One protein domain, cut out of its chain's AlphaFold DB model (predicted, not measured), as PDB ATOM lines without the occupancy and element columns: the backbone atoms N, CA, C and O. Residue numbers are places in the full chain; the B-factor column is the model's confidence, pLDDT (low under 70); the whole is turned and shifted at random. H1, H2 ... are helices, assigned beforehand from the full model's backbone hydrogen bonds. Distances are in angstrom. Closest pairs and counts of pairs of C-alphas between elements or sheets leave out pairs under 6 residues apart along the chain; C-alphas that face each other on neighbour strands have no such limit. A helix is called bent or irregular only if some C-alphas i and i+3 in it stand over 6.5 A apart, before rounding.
ATOM      1  N   HIS A   2     -17.504  34.945  38.798       62.59
ATOM      2  CA  HIS A   2     -17.828  33.565  38.382       62.59
ATOM      3  C   HIS A   2     -18.890  32.861  39.247       62.59
ATOM      4  O   HIS A   2     -19.745  32.178  38.701       62.59
ATOM      5  N   LEU A   3     -18.891  33.081  40.566       51.44
ATOM      6  CA  LEU A   3     -19.874  32.491  41.493       51.44
ATOM      7  C   LEU A   3     -21.309  32.963  41.229       51.44
ATOM      8  O   LEU A   3     -22.219  32.149  41.158       51.44
ATOM      9  N   VAL A   4     -21.501  34.266  41.014       46.22
ATOM     10  CA  VAL A   4     -22.815  34.829  40.664       46.22
ATOM     11  C   VAL A   4     -23.282  34.298  39.309       46.22
ATOM     12  O   VAL A   4     -24.444  33.947  39.152       46.22
ATOM     13  N   ARG A   5     -22.370  34.162  38.339       53.62
ATOM     14  CA  ARG A   5     -22.694  33.610  37.018       53.62
ATOM     15  C   ARG A   5     -23.070  32.124  37.085       53.62
ATOM     16  O   ARG A   5     -24.001  31.722  36.400       53.62
ATOM     17  N   LEU A   6     -22.402  31.339  37.933       70.44
ATOM     18  CA  LEU A   6     -22.752  29.940  38.197       70.44
ATOM     19  C   LEU A   6     -24.131  29.825  38.863       70.44
ATOM     20  O   LEU A   6     -24.951  29.019  38.429       70.44
ATOM     21  N   LEU A   7     -24.406  30.662  39.868       63.19
ATOM     22  CA  LEU A   7     -25.695  30.697  40.560       63.19
ATOM     23  C   LEU A   7     -26.836  31.038  39.593       63.19
ATOM     24  O   LEU A   7     -27.823  30.315  39.525       63.19
ATOM     25  N   VAL A   8     -26.673  32.095  38.796       57.38
ATOM     26  CA  VAL A   8     -27.674  32.523  37.810       57.38
ATOM     27  C   VAL A   8     -27.876  31.463  36.724       57.38
ATOM     28  O   VAL A   8     -29.014  31.161  36.388       57.38
ATOM     29  N   ALA A   9     -26.807  30.842  36.215       63.22
ATOM     30  CA  ALA A   9     -26.919  29.762  35.232       63.22
ATOM     31  C   ALA A   9     -27.625  28.520  35.801       63.22
ATOM     32  O   ALA A   9     -28.412  27.896  35.096       63.22
ATOM     33  N   THR A  10     -27.391  28.198  37.077       71.62
ATOM     34  CA  THR A  10     -28.077  27.096  37.768       71.62
ATOM     35  C   THR A  10     -29.566  27.402  37.913       71.62
ATOM     36  O   THR A  10     -30.390  26.588  37.519       71.62
ATOM     37  N   LEU A  11     -29.924  28.601  38.387       61.84
ATOM     38  CA  LEU A  11     -31.323  29.007  38.552       61.84
ATOM     39  C   LEU A  11     -32.071  29.063  37.215       61.84
ATOM     40  O   LEU A  11     -33.165  28.519  37.102       61.84
ATOM     41  N   ILE A  12     -31.474  29.670  36.184       64.06
ATOM     42  CA  ILE A  12     -32.073  29.738  34.843       64.06
ATOM     43  C   ILE A  12     -32.179  28.337  34.228       64.06
ATOM     44  O   ILE A  12     -33.206  28.017  33.640       64.06
ATOM     45  N   GLY A  13     -31.160  27.485  34.384       67.44
ATOM     46  CA  GLY A  13     -31.177  26.102  33.902       67.44
ATOM     47  C   GLY A  13     -32.269  25.258  34.559       67.44
ATOM     48  O   GLY A  13     -32.987  24.546  33.859       67.44
ATOM     49  N   THR A  14     -32.454  25.391  35.875       65.19
ATOM     50  CA  THR A  14     -33.559  24.748  36.594       65.19
ATOM     51  C   THR A  14     -34.900  25.269  36.083       65.19
ATOM     52  O   THR A  14     -35.717  24.469  35.651       65.19
ATOM     53  N   LEU A  15     -35.105  26.587  35.999       58.09
ATOM     54  CA  LEU A  15     -36.368  27.169  35.520       58.09
ATOM     55  C   LEU A  15     -36.694  26.811  34.058       58.09
ATOM     56  O   LEU A  15     -37.848  26.556  33.727       58.09
ATOM     57  N   LEU A  16     -35.700  26.755  33.170       59.22
ATOM     58  CA  LEU A  16     -35.900  26.316  31.785       59.22
ATOM     59  C   LEU A  16     -36.242  24.829  31.709       59.22
ATOM     60  O   LEU A  16     -37.105  24.445  30.916       59.22
ATOM     61  N   ARG A  17     -35.611  24.005  32.556       61.91
ATOM     62  CA  ARG A  17     -36.002  22.606  32.724       61.91
ATOM     63  C   ARG A  17     -37.450  22.519  33.201       61.91
ATOM     64  O   ARG A  17     -38.180  21.751  32.604       61.91
ATOM     65  N   GLU A  18     -37.888  23.326  34.166       57.44
ATOM     66  CA  GLU A  18     -39.279  23.353  34.661       57.44
ATOM     67  C   GLU A  18     -40.304  23.726  33.580       57.44
ATOM     68  O   GLU A  18     -41.334  23.064  33.431       57.44
ATOM     69  N   VAL A  19     -40.016  24.773  32.799       57.09
ATOM     70  CA  VAL A  19     -40.913  25.277  31.746       57.09
ATOM     71  C   VAL A  19     -41.019  24.289  30.580       57.09
ATOM     72  O   VAL A  19     -42.099  24.136  30.012       57.09
ATOM     73  N   GLN A  20     -39.939  23.574  30.243       54.81
ATOM     74  CA  GLN A  20     -39.949  22.557  29.179       54.81
ATOM     75  C   GLN A  20     -40.279  21.133  29.665       54.81
ATOM     76  O   GLN A  20     -40.605  20.271  28.854       54.81
ATOM     77  N   ALA A  21     -40.238  20.865  30.974       51.75
ATOM     78  CA  ALA A  21     -40.503  19.557  31.585       51.75
ATOM     79  C   ALA A  21     -41.979  19.154  31.606       51.75
ATOM     80  O   ALA A  21     -42.268  17.999  31.919       51.75
ATOM     81  N   GLY A  22     -42.899  20.075  31.304       51.31
ATOM     82  CA  GLY A  22     -44.336  19.828  31.408       51.31
ATOM     83  C   GLY A  22     -44.822  18.528  30.739       51.31
ATOM     84  O   GLY A  22     -45.616  17.819  31.337       51.31
ATOM     85  N   PRO A  23     -44.328  18.130  29.559       48.09
ATOM     86  CA  PRO A  23     -44.730  16.862  28.941       48.09
ATOM     87  C   PRO A  23     -43.890  15.641  29.371       48.09
ATOM     88  O   PRO A  23     -44.299  14.512  29.127       48.09
ATOM     89  N   THR A  24     -42.710  15.840  29.974       52.66
ATOM     90  CA  THR A  24     -41.677  14.789  30.149       52.66
ATOM     91  C   THR A  24     -41.624  14.209  31.566       52.66
ATOM     92  O   THR A  24     -41.201  13.068  31.762       52.66
ATOM     93  N   PHE A  25     -42.041  14.979  32.568       51.34
ATOM     94  CA  PHE A  25     -42.180  14.517  33.947       51.34
ATOM     95  C   PHE A  25     -43.671  14.546  34.259       51.34
ATOM     96  O   PHE A  25     -44.253  15.623  34.210       51.34
ATOM     97  N   GLY A  26     -44.298  13.388  34.505       52.22
ATOM     98  CA  GLY A  26     -45.719  13.299  34.859       52.22
ATOM     99  C   GLY A  26     -46.032  14.278  35.988       52.22
ATOM    100  O   GLY A  26     -45.650  14.050  37.129       52.22
ATOM    101  N   ILE A  27     -46.639  15.417  35.641       58.41
ATOM    102  CA  ILE A  27     -46.573  16.636  36.467       58.41
ATOM    103  C   ILE A  27     -47.390  16.499  37.763       58.41
ATOM    104  O   ILE A  27     -47.205  17.279  38.688       58.41
ATOM    105  N   ALA A  28     -48.291  15.519  37.835       61.03
ATOM    106  CA  ALA A  28     -49.090  15.178  39.018       61.03
ATOM    107  C   ALA A  28     -49.960  13.924  38.801       61.03
ATOM    108  O   ALA A  28     -50.528  13.401  39.756       61.03
ATOM    109  N   ASP A  29     -50.105  13.464  37.554       69.19
ATOM    110  CA  ASP A  29     -50.908  12.293  37.214       69.19
ATOM    111  C   ASP A  29     -50.176  10.992  37.583       69.19
ATOM    112  O   ASP A  29     -49.022  10.775  37.192       69.19
ATOM    113  N   GLN A  30     -50.859  10.133  38.345       74.00
ATOM    114  CA  GLN A  30     -50.334   8.851  38.811       74.00
ATOM    115  C   GLN A  30     -49.920   7.946  37.648       74.00
ATOM    116  O   GLN A  30     -48.909   7.247  37.764       74.00
ATOM    117  N   ASP A  31     -50.624   8.020  36.517       78.06
ATOM    118  CA  ASP A  31     -50.302   7.223  35.333       78.06
ATOM    119  C   ASP A  31     -48.981   7.688  34.700       78.06
ATOM    120  O   ASP A  31     -48.107   6.875  34.384       78.06
ATOM    121  N   GLY A  32     -48.764   9.003  34.609       74.62
ATOM    122  CA  GLY A  32     -47.504   9.581  34.131       74.62
ATOM    123  C   GLY A  32     -46.302   9.237  35.020       74.62
ATOM    124  O   GLY A  32     -45.211   8.960  34.513       74.62
ATOM    125  N   ILE A  33     -46.498   9.205  36.342       75.94
ATOM    126  CA  ILE A  33     -45.465   8.802  37.310       75.94
ATOM    127  C   ILE A  33     -45.131   7.313  37.147       75.94
ATOM    128  O   ILE A  33     -43.953   6.954  37.088       75.94
ATOM    129  N   ALA A  34     -46.140   6.445  37.022       82.50
ATOM    130  CA  ALA A  34     -45.942   5.004  36.861       82.50
ATOM    131  C   ALA A  34     -45.185   4.658  35.565       82.50
ATOM    132  O   ALA A  34     -44.256   3.846  35.584       82.50
ATOM    133  N   VAL A  35     -45.527   5.315  34.450       80.31
ATOM    134  CA  VAL A  35     -44.809   5.161  33.173       80.31
ATOM    135  C   VAL A  35     -43.348   5.585  33.318       80.31
ATOM    136  O   VAL A  35     -42.444   4.853  32.910       80.31
ATOM    137  N   ARG A  36     -43.093   6.741  33.944       72.12
ATOM    138  CA  ARG A  36     -41.733   7.253  34.152       72.12
ATOM    139  C   ARG A  36     -40.901   6.321  35.029       72.12
ATOM    140  O   ARG A  36     -39.739   6.082  34.704       72.12
ATOM    141  N   GLN A  37     -41.485   5.797  36.105       79.19
ATOM    142  CA  GLN A  37     -40.817   4.859  37.002       79.19
ATOM    143  C   GLN A  37     -40.405   3.586  36.260       79.19
ATOM    144  O   GLN A  37     -39.236   3.213  36.305       79.19
ATOM    145  N   ARG A  38     -41.322   2.988  35.489       80.94
ATOM    146  CA  ARG A  38     -41.036   1.781  34.704       80.94
ATOM    147  C   ARG A  38     -39.924   2.006  33.676       80.94
ATOM    148  O   ARG A  38     -39.013   1.197  33.571       80.94
ATOM    149  N   MET A  39     -39.915   3.154  32.994       73.88
ATOM    150  CA  MET A  39     -38.814   3.509  32.083       73.88
ATOM    151  C   MET A  39     -37.447   3.603  32.785       73.88
ATOM    152  O   MET A  39     -36.421   3.322  32.168       73.88
ATOM    153  N   LEU A  40     -37.411   4.051  34.043       67.69
ATOM    154  CA  LEU A  40     -36.176   4.159  34.826       67.69
ATOM    155  C   LEU A  40     -35.710   2.789  35.335       67.69
ATOM    156  O   LEU A  40     -34.516   2.499  35.271       67.69
ATOM    157  N   GLU A  41     -36.640   1.936  35.762       76.88
ATOM    158  CA  GLU A  41     -36.383   0.537  36.127       76.88
ATOM    159  C   GLU A  41     -35.831  -0.263  34.930       76.88
ATOM    160  O   GLU A  41     -34.854  -1.000  35.066       76.88
ATOM    161  N   ASP A  42     -36.361  -0.021  33.728       80.19
ATOM    162  CA  ASP A  42     -35.955  -0.700  32.490       80.19
ATOM    163  C   ASP A  42     -34.635  -0.175  31.887       80.19
ATOM    164  O   ASP A  42     -34.120  -0.733  30.912       80.19
ATOM    165  N   SER A  43     -34.035   0.875  32.464       66.88
ATOM    166  CA  SER A  43     -32.835   1.540  31.924       66.88
ATOM    167  C   SER A  43     -31.556   0.686  31.946       66.88
ATOM    168  O   SER A  43     -30.531   1.106  31.409       66.88
ATOM    169  N   ARG A  44     -31.599  -0.513  32.553       71.94
ATOM    170  CA  ARG A  44     -30.461  -1.435  32.787       71.94
ATOM    171  C   ARG A  44     -29.291  -0.817  33.564       71.94
ATOM    172  O   ARG A  44     -28.207  -1.393  33.609       71.94
ATOM    173  N   LEU A  45     -29.511   0.338  34.186       60.94
ATOM    174  CA  LEU A  45     -28.545   1.040  35.019       60.94
ATOM    175  C   LEU A  45     -28.961   0.843  36.486       60.94
ATOM    176  O   LEU A  45     -29.956   1.433  36.908       60.94
ATOM    177  N   PRO A  46     -28.231   0.024  37.272       66.12
ATOM    178  CA  PRO A  46     -28.672  -0.406  38.604       66.12
ATOM    179  C   PRO A  46     -29.035   0.758  39.534       66.12
ATOM    180  O   PRO A  46     -30.100   0.763  40.140       66.12
ATOM    181  N   HIS A  47     -28.212   1.808  39.549       61.22
ATOM    182  CA  HIS A  47     -28.440   2.986  40.389       61.22
ATOM    183  C   HIS A  47     -29.630   3.846  39.947       61.22
ATOM    184  O   HIS A  47     -30.217   4.555  40.759       61.22
ATOM    185  N   LEU A  48     -30.008   3.795  38.665       58.78
ATOM    186  CA  LEU A  48     -31.211   4.476  38.187       58.78
ATOM    187  C   LEU A  48     -32.474   3.691  38.528       58.78
ATOM    188  O   LEU A  48     -33.481   4.318  38.845       58.78
ATOM    189  N   ALA A  49     -32.413   2.359  38.524       68.38
ATOM    190  CA  ALA A  49     -33.511   1.520  38.998       68.38
ATOM    191  C   ALA A  49     -33.746   1.713  40.508       68.38
ATOM    192  O   ALA A  49     -34.881   1.900  40.935       68.38
ATOM    193  N   GLU A  50     -32.678   1.777  41.310       68.88
ATOM    194  CA  GLU A  50     -32.752   2.088  42.748       68.88
ATOM    195  C   GLU A  50     -33.357   3.476  43.014       68.88
ATOM    196  O   GLU A  50     -34.153   3.658  43.936       68.88
ATOM    197  N   ALA A  51     -33.000   4.463  42.188       67.88
ATOM    198  CA  ALA A  51     -33.482   5.832  42.320       67.88
ATOM    199  C   ALA A  51     -34.853   6.080  41.656       67.88
ATOM    200  O   ALA A  51     -35.423   7.162  41.824       67.88
ATOM    201  N   ALA A  52     -35.401   5.109  40.916       71.06
ATOM    202  CA  ALA A  52     -36.600   5.277  40.096       71.06
ATOM    203  C   ALA A  52     -37.820   5.829  40.863       71.06
ATOM    204  O   ALA A  52     -38.443   6.759  40.348       71.06
ATOM    205  N   PRO A  53     -38.137   5.384  42.099       76.81
ATOM    206  CA  PRO A  53     -39.275   5.917  42.857       76.81
ATOM    207  C   PRO A  53     -39.142   7.402  43.227       76.81
ATOM    208  O   PRO A  53     -40.148   8.084  43.442       76.81
ATOM    209  N   TYR A  54     -37.907   7.903  43.316       71.38
ATOM    210  CA  TYR A  54     -37.605   9.299  43.644       71.38
ATOM    211  C   TYR A  54     -37.548  10.167  42.384       71.38
ATOM    212  O   TYR A  54     -38.021  11.294  42.397       71.38
ATOM    213  N   LEU A  55     -37.020   9.624  41.284       70.44
ATOM    214  CA  LEU A  55     -36.858  10.324  40.004       70.44
ATOM    215  C   LEU A  55     -38.128  10.340  39.139       70.44
ATOM    216  O   LEU A  55     -38.244  11.160  38.227       70.44
ATOM    217  N   ALA A  56     -39.062   9.419  39.387       72.94
ATOM    218  CA  ALA A  56     -40.349   9.363  38.698       72.94
ATOM    219  C   ALA A  56     -41.328  10.443  39.169       72.94
ATOM    220  O   ALA A  56     -42.272  10.773  38.451       72.94
ATOM    221  N   ARG A  57     -41.100  10.991  40.366       71.94
ATOM    222  CA  ARG A  57     -41.884  12.079  40.945       71.94
ATOM    223  C   ARG A  57     -41.131  13.382  40.779       71.94
ATOM    224  O   ARG A  57     -39.912  13.424  40.897       71.94
ATOM    225  N   PHE A  58     -41.874  14.445  40.520       69.56
ATOM    226  CA  PHE A  58     -41.284  15.755  40.343       69.56
ATOM    227  C   PHE A  58     -42.132  16.816  41.032       69.56
ATOM    228  O   PHE A  58     -43.185  17.207  40.534       69.56
ATOM    229  N   ASP A  59     -41.666  17.251  42.201       72.62
ATOM    230  CA  ASP A  59     -42.257  18.348  42.958       72.62
ATOM    231  C   ASP A  59     -41.474  19.626  42.663       72.62
ATOM    232  O   ASP A  59     -40.403  19.875  43.217       72.62
ATOM    233  N   ARG A  60     -42.027  20.443  41.766       68.00
ATOM    234  CA  ARG A  60     -41.391  21.678  41.293       68.00
ATOM    235  C   ARG A  60     -41.030  22.628  42.432       68.00
ATOM    236  O   ARG A  60     -39.999  23.297  42.386       68.00
ATOM    237  N   GLU A  61     -41.889  22.724  43.444       73.50
ATOM    238  CA  GLU A  61     -41.688  23.665  44.541       73.50
ATOM    239  C   GLU A  61     -40.578  23.179  45.476       73.50
ATOM    240  O   GLU A  61     -39.703  23.963  45.864       73.50
ATOM    241  N   ALA A  62     -40.581  21.884  45.797       74.88
ATOM    242  CA  ALA A  62     -39.530  21.269  46.596       74.88
ATOM    243  C   ALA A  62     -38.162  21.356  45.899       74.88
ATOM    244  O   ALA A  62     -37.182  21.764  46.528       74.88
ATOM    245  N   GLU A  63     -38.103  21.059  44.598       73.50
ATOM    246  CA  GLU A  63     -36.876  21.100  43.789       73.50
ATOM    247  C   GLU A  63     -36.300  22.516  43.677       73.50
ATOM    248  O   GLU A  63     -35.098  22.735  43.882       73.50
ATOM    249  N   TYR A  64     -37.153  23.514  43.423       73.81
ATOM    250  CA  TYR A  64     -36.737  24.915  43.403       73.81
ATOM    251  C   TYR A  64     -36.165  25.349  44.758       73.81
ATOM    252  O   TYR A  64     -35.069  25.916  44.830       73.81
ATOM    253  N   ARG A  65     -36.877  25.046  45.850       81.19
ATOM    254  CA  ARG A  65     -36.467  25.421  47.208       81.19
ATOM    255  C   ARG A  65     -35.142  24.771  47.597       81.19
ATOM    256  O   ARG A  65     -34.260  25.464  48.108       81.19
ATOM    257  N   TYR A  66     -34.987  23.477  47.318       78.06
ATOM    258  CA  TYR A  66     -33.745  22.747  47.554       78.06
ATOM    259  C   TYR A  66     -32.586  23.356  46.760       78.06
ATOM    260  O   TYR A  66     -31.530  23.640  47.325       78.06
ATOM    261  N   THR A  67     -32.797  23.634  45.471       77.12
ATOM    262  CA  THR A  67     -31.771  24.215  44.595       77.12
ATOM    263  C   THR A  67     -31.284  25.566  45.119       77.12
ATOM    264  O   THR A  67     -30.076  25.795  45.202       77.12
ATOM    265  N   VAL A  68     -32.203  26.454  45.516       82.12
ATOM    266  CA  VAL A  68     -31.851  27.759  46.094       82.12
ATOM    267  C   VAL A  68     -31.034  27.577  47.373       82.12
ATOM    268  O   VAL A  68     -29.963  28.169  47.499       82.12
ATOM    269  N   GLN A  69     -31.490  26.725  48.296       86.50
ATOM    270  CA  GLN A  69     -30.790  26.471  49.557       86.50
ATOM    271  C   GLN A  69     -29.381  25.908  49.335       86.50
ATOM    272  O   GLN A  69     -28.418  26.426  49.904       86.50
ATOM    273  N   ALA A  70     -29.246  24.893  48.481       81.81
ATOM    274  CA  ALA A  70     -27.968  24.263  48.168       81.81
ATOM    275  C   ALA A  70     -26.996  25.252  47.511       81.81
ATOM    276  O   ALA A  70     -25.827  25.336  47.897       81.81
ATOM    277  N   ALA A  71     -27.478  26.051  46.558       81.12
ATOM    278  CA  ALA A  71     -26.651  27.034  45.876       81.12
ATOM    279  C   ALA A  71     -26.208  28.163  46.823       81.12
ATOM    280  O   ALA A  71     -25.039  28.554  46.807       81.12
ATOM    281  N   THR A  72     -27.093  28.649  47.700       84.44
ATOM    282  CA  THR A  72     -26.730  29.619  48.742       84.44
ATOM    283  C   THR A  72     -25.698  29.041  49.709       84.44
ATOM    284  O   THR A  72     -24.692  29.697  49.978       84.44
ATOM    285  N   ALA A  73     -25.897  27.811  50.193       88.50
ATOM    286  CA  ALA A  73     -24.957  27.146  51.092       88.50
ATOM    287  C   ALA A  73     -23.566  27.007  50.456       88.50
ATOM    288  O   ALA A  73     -22.566  27.365  51.078       88.50
ATOM    289  N   LEU A  74     -23.499  26.589  49.188       86.56
ATOM    290  CA  LEU A  74     -22.247  26.490  48.437       86.56
ATOM    291  C   LEU A  74     -21.521  27.840  48.337       86.56
ATOM    292  O   LEU A  74     -20.310  27.910  48.555       86.56
ATOM    293  N   VAL A  75     -22.243  28.920  48.016       85.62
ATOM    294  CA  VAL A  75     -21.655  30.266  47.943       85.62
ATOM    295  C   VAL A  75     -21.096  30.680  49.303       85.62
ATOM    296  O   VAL A  75     -19.956  31.141  49.374       85.62
ATOM    297  N   LEU A  76     -21.864  30.490  50.380       88.81
ATOM    298  CA  LEU A  76     -21.442  30.841  51.737       88.81
ATOM    299  C   LEU A  76     -20.195  30.063  52.165       88.81
ATOM    300  O   LEU A  76     -19.245  30.663  52.669       88.81
ATOM    301  N   GLU A  77     -20.152  28.756  51.913       91.12
ATOM    302  CA  GLU A  77     -18.971  27.941  52.205       91.12
ATOM    303  C   GLU A  77     -17.754  28.389  51.396       91.12
ATOM    304  O   GLU A  77     -16.648  28.492  51.932       91.12
ATOM    305  N   ARG A  78     -17.937  28.759  50.125       84.44
ATOM    306  CA  ARG A  78     -16.826  29.242  49.302       84.44
ATOM    307  C   ARG A  78     -16.285  30.592  49.774       84.44
ATOM    308  O   ARG A  78     -15.072  30.795  49.705       84.44
ATOM    309  N   VAL A  79     -17.151  31.481  50.266       89.44
ATOM    310  CA  VAL A  79     -16.757  32.760  50.883       89.44
ATOM    311  C   VAL A  79     -15.963  32.511  52.164       89.44
ATOM    312  O   VAL A  79     -14.864  33.041  52.302       89.44
ATOM    313  N   LYS A  80     -16.452  31.642  53.061       88.44
ATOM    314  CA  LYS A  80     -15.725  31.259  54.286       88.44
ATOM    315  C   LYS A  80     -14.363  30.639  53.979       88.44
ATOM    316  O   LYS A  80     -13.379  30.944  54.646       88.44
ATOM    317  N   ALA A  81     -14.290  29.772  52.969       84.56
ATOM    318  CA  ALA A  81     -13.045  29.135  52.553       84.56
ATOM    319  C   ALA A  81     -12.039  30.134  51.959       84.56
ATOM    320  O   ALA A  81     -10.844  29.981  52.173       84.56
ATOM    321  N   GLY A  82     -12.506  31.162  51.242       77.00
ATOM    322  CA  GLY A  82     -11.652  32.240  50.728       77.00
ATOM    323  C   GLY A  82     -11.214  33.260  51.786       77.00
ATOM    324  O   GLY A  82     -10.228  33.953  51.572       77.00
ATOM    325  N   ALA A  83     -11.926  33.347  52.914       65.88
ATOM    326  CA  ALA A  83     -11.615  34.243  54.030       65.88
ATOM    327  C   ALA A  83     -10.670  33.625  55.080       65.88
ATOM    328  O   ALA A  83     -10.249  34.319  56.004       65.88
ATOM    329  N   ARG A  84     -10.334  32.331  54.966       60.22
ATOM    330  CA  ARG A  84      -9.323  31.697  55.823       60.22
ATOM    331  C   ARG A  84      -7.926  32.172  55.389       60.22
ATOM    332  O   ARG A  84      -7.591  31.978  54.220       60.22
TER     333      ARG A  84
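What this domain is: This is residues 2 to 84 of the 87 residues of an uncharacterized protein of Streptomyces sp. DI166 (UniProt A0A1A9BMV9). Two long helices, H1 and H4, lie side by side as one arm of an L, and a short helical hairpin, H2 and H3, makes the other. The printed part has 83 residues with four named helices, H1 to H4 in chain order, and no named strand: all helix. It is loose, with a radius of gyration of the C-alphas of 16.3 A, and elongated, spanning 50 by 28 by 18 A.

Where its parts are: H1, residues 2 to 20, begins at C-alpha 2 (-17.828, 33.565, 38.382) and measures 26.4 A. H2, residues 30 to 41, measures 16.5 A. H3, residues 46 to 55, measures 13.6 A and is irregular: C-alphas 50 and 53 are 7.6 A apart. H4, residues 60 to 82, measures 32.9 A and ends at C-alpha 82 (-11.652, 32.240, 50.728).

How they stand to each other: H1 touches H4, opposite ways at a shallow tilt of 9 degrees; their closest C-alphas, of Leu 7 and Ala 71, are 6.5 A apart. H2, with residues 37 to 41 alone, touches H3 in a hairpin, opposite ways at a shallow tilt of 15 degrees; their closest C-alphas, of Glu 41 and Ala 49, are 4.2 A apart. H1 is apart from H2 and H3, and H4 is apart from H2 and H3. Every O i to N i+4 pair is within hydrogen-bond range in H1, H2 and H4, and 4 of 6 in H3.

The domain as a whole: The farthest C-alphas, of Asp 31 and Arg 84, are 51.9 A apart. The printed part has no cut and no long link. Mean pLDDT of the printed part is 70.0; 39 residues are under 70, among them 11 to 29.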